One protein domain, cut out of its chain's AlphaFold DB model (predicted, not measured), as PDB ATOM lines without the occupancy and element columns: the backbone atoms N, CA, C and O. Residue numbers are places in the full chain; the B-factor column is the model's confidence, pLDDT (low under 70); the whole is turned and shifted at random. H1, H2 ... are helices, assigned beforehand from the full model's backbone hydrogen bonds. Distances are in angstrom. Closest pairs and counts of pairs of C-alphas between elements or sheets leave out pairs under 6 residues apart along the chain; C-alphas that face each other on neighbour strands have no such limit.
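Overview. This is residues 75 to 119 of the 126 residues of the protein "Craniofacial development protein 1" of Vitis vinifera (UniProt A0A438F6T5). What shape does the printed part make? It is an L of two helices, a short arm H1 and a long, nearly straight arm H2, meeting end to end at a tight corner, with H2 making the length. What is it built of? The printed part has 45 residues with two named helices, H1 then H2, and no named strand; its class is all helix. How spread out is it? It is extended, with a radius of gyration of the C-alphas of 18.7 A, and the C-alphas span 60 by 16 by 6 A along their three main axes.

Along the chain. Where is the first helix? H1 is residues 75 to 84, and C-alpha 75 stands at (31.900, 37.507, 52.294). Its first and last C-alphas are 14.1 A apart. Where is the second? H2 is residues 87 to 118, 46.2 A from first to last C-alpha. It runs from C-alpha 87 at (24.831, 46.352, 40.623) to C-alpha 118 at (34.319, 90.984, 33.567).

Arrangement. How do the two helices stand to each other? H1 and H2 are about perpendicular, but only just, at 72 degrees between their lines. Do they touch? They are close but not clearly touching, with 1 pair of C-alphas within 8 A. That closest pair is the C-alphas of Tyr 82 and Gln 88, 6.9 A apart. What do the backbones show? In H1 and H2 every O i to N i+4 pair is within hydrogen-bond range.

Size, cuts and confidence. How large is it? The two C-alphas farthest apart are those of Glu 77 and Arg 119, at 60.1 A, and residues 75 to 119 stand free. Is there a cut or a long link? The printed part has no cut, and the link from H1 to H2, 2 residues, is tight. How confident is the model? The mean pLDDT of the printed part is 90.4, and no printed residue is under 70.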
ATOM      1  N   LEU A  75      31.481  36.250  52.924       84.56
ATOM      2  CA  LEU A  75      31.900  37.507  52.294       84.56
ATOM      3  C   LEU A  75      32.525  37.303  50.907       84.56
ATOM      4  O   LEU A  75      32.339  38.124  50.016       84.56
ATOM      5  N   GLU A  76      33.241  36.200  50.693       81.38
ATOM      6  CA  GLU A  76      33.771  35.857  49.367       81.38
ATOM      7  C   GLU A  76      32.649  35.527  48.371       81.38
ATOM      8  O   GLU A  76      32.680  35.974  47.224       81.38
ATOM      9  N   GLU A  77      31.614  34.827  48.829       86.62
ATOM     10  CA  GLU A  77      30.463  34.443  48.014       86.62
ATOM     11  C   GLU A  77      29.546  35.642  47.727       86.62
ATOM     12  O   GLU A  77      29.105  35.826  46.592       86.62
ATOM     13  N   GLU A  78      29.348  36.530  48.705       85.38
ATOM     14  CA  GLU A  78      28.679  37.823  48.534       85.38
ATOM     15  C   GLU A  78      29.437  38.734  47.561       85.38
ATOM     16  O   GLU A  78      28.825  39.334  46.675       85.38
ATOM     17  N   LEU A  79      30.770  38.810  47.670       84.94
ATOM     18  CA  LEU A  79      31.604  39.567  46.734       84.94
ATOM     19  C   LEU A  79      31.485  39.021  45.312       84.94
ATOM     20  O   LEU A  79      31.403  39.799  44.360       84.94
ATOM     21  N   ASP A  80      31.464  37.704  45.142       84.38
ATOM     22  CA  ASP A  80      31.324  37.082  43.830       84.38
ATOM     23  C   ASP A  80      29.908  37.202  43.260       84.38
ATOM     24  O   ASP A  80      29.752  37.414  42.053       84.38
ATOM     25  N   ALA A  81      28.876  37.136  44.102       86.88
ATOM     26  CA  ALA A  81      27.503  37.432  43.711       86.88
ATOM     27  C   ALA A  81      27.371  38.894  43.266       86.88
ATOM     28  O   ALA A  81      26.829  39.164  42.194       86.88
ATOM     29  N   TYR A  82      27.948  39.829  44.023       85.38
ATOM     30  CA  TYR A  82      27.987  41.239  43.656       85.38
ATOM     31  C   TYR A  82      28.739  41.446  42.336       85.38
ATOM     32  O   TYR A  82      28.220  42.135  41.458       85.38
ATOM     33  N   LYS A  83      29.881  40.773  42.119       81.44
ATOM     34  CA  LYS A  83      30.611  40.805  40.836       81.44
ATOM     35  C   LYS A  83      29.805  40.331  39.639       81.44
ATOM     36  O   LYS A  83      29.960  40.863  38.546       81.44
ATOM     37  N   LYS A  84      28.961  39.325  39.835       85.62
ATOM     38  CA  LYS A  84      28.098  38.778  38.782       85.62
ATOM     39  C   LYS A  84      26.789  39.559  38.638       85.62
ATOM     40  O   LYS A  84      26.073  39.368  37.658       85.62
ATOM     41  N   SER A  85      26.465  40.419  39.601       85.56
ATOM     42  CA  SER A  85      25.234  41.203  39.607       85.56
ATOM     43  C   SER A  85      25.335  42.454  38.728       85.56
ATOM     44  O   SER A  85      26.400  43.046  38.552       85.56
ATOM     45  N   SER A  86      24.182  42.918  38.239       83.25
ATOM     46  CA  SER A  86      24.053  44.196  37.517       83.25
ATOM     47  C   SER A  86      24.446  45.414  38.375       83.25
ATOM     48  O   SER A  86      24.737  46.488  37.844       83.25
ATOM     49  N   ASN A  87      24.516  45.261  39.703       81.12
ATOM     50  CA  ASN A  87      24.831  46.352  40.623       81.12
ATOM     51  C   ASN A  87      26.207  46.968  40.349       81.12
ATOM     52  O   ASN A  87      26.343  48.180  40.455       81.12
ATOM     53  N   GLN A  88      27.198  46.190  39.897       83.19
ATOM     54  CA  GLN A  88      28.498  46.756  39.511       83.19
ATOM     55  C   GLN A  88      28.395  47.771  38.376       83.19
ATOM     56  O   GLN A  88      29.064  48.806  38.389       83.19
ATOM     57  N   TYR A  89      27.573  47.464  37.372       84.62
ATOM     58  CA  TYR A  89      27.359  48.365  36.253       84.62
ATOM     59  C   TYR A  89      26.645  49.636  36.719       84.62
ATOM     60  O   TYR A  89      27.097  50.734  36.398       84.62
ATOM     61  N   LEU A  90      25.591  49.495  37.529       91.38
ATOM     62  CA  LEU A  90      24.869  50.633  38.103       91.38
ATOM     63  C   LEU A  90      25.785  51.518  38.954       91.38
ATOM     64  O   LEU A  90      25.761  52.739  38.807       91.38
ATOM     65  N   ASP A  91      26.652  50.926  39.772       86.50
ATOM     66  CA  ASP A  91      27.589  51.674  40.606       86.50
ATOM     67  C   ASP A  91      28.633  52.409  39.766       86.50
ATOM     68  O   ASP A  91      28.883  53.596  40.005       86.50
ATOM     69  N   LYS A  92      29.167  51.768  38.718       88.44
ATOM     70  CA  LYS A  92      30.073  52.413  37.759       88.44
ATOM     71  C   LYS A  92      29.402  53.588  37.047       88.44
ATOM     72  O   LYS A  92      29.991  54.663  36.969       88.44
ATOM     73  N   VAL A  93      28.179  53.407  36.556       93.56
ATOM     74  CA  VAL A  93      27.419  54.475  35.887       93.56
ATOM     75  C   VAL A  93      27.111  55.611  36.861       93.56
ATOM     76  O   VAL A  93      27.335  56.771  36.527       93.56
ATOM     77  N   SER A  94      26.684  55.295  38.086       94.44
ATOM     78  CA  SER A  94      26.409  56.303  39.115       94.44
ATOM     79  C   SER A  94      27.657  57.119  39.456       94.44
ATOM     80  O   SER A  94      27.579  58.328  39.669       94.44
ATOM     81  N   PHE A  95      28.826  56.474  39.489       95.56
ATOM     82  CA  PHE A  95      30.092  57.149  39.712       95.56
ATOM     83  C   PHE A  95      30.413  58.120  38.577       95.56
ATOM     84  O   PHE A  95      30.729  59.273  38.864       95.56
ATOM     85  N   LEU A  96      30.291  57.680  37.320       97.19
ATOM     86  CA  LEU A  96      30.534  58.532  36.153       97.19
ATOM     87  C   LEU A  96      29.593  59.739  36.147       97.19
ATOM     88  O   LEU A  96      30.063  60.866  36.085       97.19
ATOM     89  N   GLN A  97      28.295  59.530  36.370       97.38
ATOM     90  CA  GLN A  97      27.321  60.624  36.459       97.38
ATOM     91  C   GLN A  97      27.672  61.635  37.561       97.38
ATOM     92  O   GLN A  97      27.587  62.843  37.348       97.38
ATOM     93  N   ARG A  98      28.093  61.163  38.744       97.62
ATOM     94  CA  ARG A  98      28.546  62.049  39.831       97.62
ATOM     95  C   ARG A  98      29.826  62.800  39.468       97.62
ATOM     96  O   ARG A  98      29.976  63.953  39.868       97.62
ATOM     97  N   ALA A  99      30.762  62.150  38.780       97.06
ATOM     98  CA  ALA A  99      32.009  62.768  38.342       97.06
ATOM     99  C   ALA A  99      31.742  63.860  37.296       97.06
ATOM    100  O   ALA A  99      32.167  64.998  37.508       97.06
ATOM    101  N   ASP A 100      30.958  63.536  36.267       97.44
ATOM    102  CA  ASP A 100      30.545  64.443  35.194       97.44
ATOM    103  C   ASP A 100      29.822  65.667  35.762       97.44
ATOM    104  O   ASP A 100      30.141  66.805  35.424       97.44
ATOM    105  N   TYR A 101      28.890  65.458  36.699       97.62
ATOM    106  CA  TYR A 101      28.168  66.557  37.336       97.62
ATOM    107  C   TYR A 101      29.104  67.501  38.102       97.62
ATOM    108  O   TYR A 101      29.023  68.717  37.950       97.62
ATOM    109  N   ARG A 102      30.048  66.959  38.884       97.75
ATOM    110  CA  ARG A 102      31.033  67.774  39.621       97.75
ATOM    111  C   ARG A 102      31.973  68.542  38.701       97.75
ATOM    112  O   ARG A 102      32.491  69.584  39.098       97.75
ATOM    113  N   GLU A 103      32.299  67.990  37.538       96.75
ATOM    114  CA  GLU A 103      33.097  68.685  36.530       96.75
ATOM    115  C   GLU A 103      32.294  69.817  35.890       96.75
ATOM    116  O   GLU A 103      32.775  70.948  35.837       96.75
ATOM    117  N   PHE A 104      31.040  69.548  35.520       97.94
ATOM    118  CA  PHE A 104      30.120  70.563  35.022       97.94
ATOM    119  C   PHE A 104      29.951  71.725  36.007       97.94
ATOM    120  O   PHE A 104      30.017  72.882  35.596       97.94
ATOM    121  N   GLU A 105      29.769  71.453  37.302       97.94
ATOM    122  CA  GLU A 105      29.665  72.508  38.316       97.94
ATOM    123  C   GLU A 105      30.940  73.345  38.417       97.94
ATOM    124  O   GLU A 105      30.860  74.570  38.448       97.94
ATOM    125  N   ARG A 106      32.120  72.712  38.385       97.69
ATOM    126  CA  ARG A 106      33.405  73.430  38.385       97.69
ATOM    127  C   ARG A 106      33.551  74.339  37.168       97.69
ATOM    128  O   ARG A 106      33.948  75.492  37.316       97.69
ATOM    129  N   GLU A 107      33.203  73.845  35.986       97.50
ATOM    130  CA  GLU A 107      33.244  74.613  34.738       97.50
ATOM    131  C   GLU A 107      32.224  75.764  34.754       97.50
ATOM    132  O   GLU A 107      32.535  76.896  34.372       97.50
ATOM    133  N   ARG A 108      31.008  75.504  35.252       97.44
ATOM    134  CA  ARG A 108      29.961  76.516  35.444       97.44
ATOM    135  C   ARG A 108      30.443  77.620  36.376       97.44
ATOM    136  O   ARG A 108      30.314  78.796  36.037       97.44
ATOM    137  N   ASP A 109      30.997  77.258  37.525       97.25
ATOM    138  CA  ASP A 109      31.447  78.207  38.539       97.25
ATOM    139  C   ASP A 109      32.663  79.001  38.048       97.25
ATOM    140  O   ASP A 109      32.715  80.216  38.237       97.25
ATOM    141  N   ALA A 110      33.591  78.367  37.322       96.69
ATOM    142  CA  ALA A 110      34.704  79.050  36.663       96.69
ATOM    143  C   ALA A 110      34.211  80.080  35.635       96.69
ATOM    144  O   ALA A 110      34.685  81.221  35.610       96.69
ATOM    145  N   ARG A 111      33.214  79.714  34.820       95.69
ATOM    146  CA  ARG A 111      32.595  80.621  33.844       95.69
ATOM    147  C   ARG A 111      31.870  81.775  34.527       95.69
ATOM    148  O   ARG A 111      32.040  82.925  34.121       95.69
ATOM    149  N   LEU A 112      31.094  81.498  35.573       95.50
ATOM    150  CA  LEU A 112      30.378  82.522  36.333       95.50
ATOM    151  C   LEU A 112      31.350  83.478  37.033       95.50
ATOM    152  O   LEU A 112      31.159  84.691  36.967       95.50
ATOM    153  N   ALA A 113      32.428  82.959  37.626       94.75
ATOM    154  CA  ALA A 113      33.487  83.759  38.230       94.75
ATOM    155  C   ALA A 113      34.193  84.648  37.195       94.75
ATOM    156  O   ALA A 113      34.457  85.822  37.464       94.75
ATOM    157  N   LEU A 114      34.457  84.130  35.990       92.81
ATOM    158  CA  LEU A 114      35.023  84.919  34.895       92.81
ATOM    159  C   LEU A 114      34.069  86.032  34.445       92.81
ATOM    160  O   LEU A 114      34.509  87.161  34.232       92.81
ATOM    161  N   HIS A 115      32.772  85.743  34.317       89.44
ATOM    162  CA  HIS A 115      31.774  86.757  33.979       89.44
ATOM    163  C   HIS A 115      31.622  87.810  35.077       89.44
ATOM    164  O   HIS A 115      31.564  88.993  34.755       89.44
ATOM    165  N   ALA A 116      31.616  87.413  36.351       89.44
ATOM    166  CA  ALA A 116      31.577  88.339  37.479       89.44
ATOM    167  C   ALA A 116      32.792  89.278  37.479       89.44
ATOM    168  O   ALA A 116      32.630  90.478  37.648       89.44
ATOM    169  N   ARG A 117      33.990  88.756  37.181       83.88
ATOM    170  CA  ARG A 117      35.219  89.558  37.035       83.88
ATOM    171  C   ARG A 117      35.212  90.502  35.833       83.88
ATOM    172  O   ARG A 117      35.953  91.476  35.827       83.88
ATOM    173  N   ARG A 118      34.435  90.184  34.795       80.94
ATOM    174  CA  ARG A 118      34.319  90.984  33.567       80.94
ATOM    175  C   ARG A 118      33.172  91.986  33.598       80.94
ATOM    176  O   ARG A 118      33.094  92.785  32.671       80.94
ATOM    177  N   ARG A 119      32.281  91.949  34.595       70.62
ATOM    178  CA  ARG A 119      31.286  93.010  34.770       70.62
ATOM    179  C   ARG A 119      32.014  94.242  35.312       70.62
ATOM    180  O   ARG A 119      32.498  94.168  36.439       70.62
TER     181      ARG A 119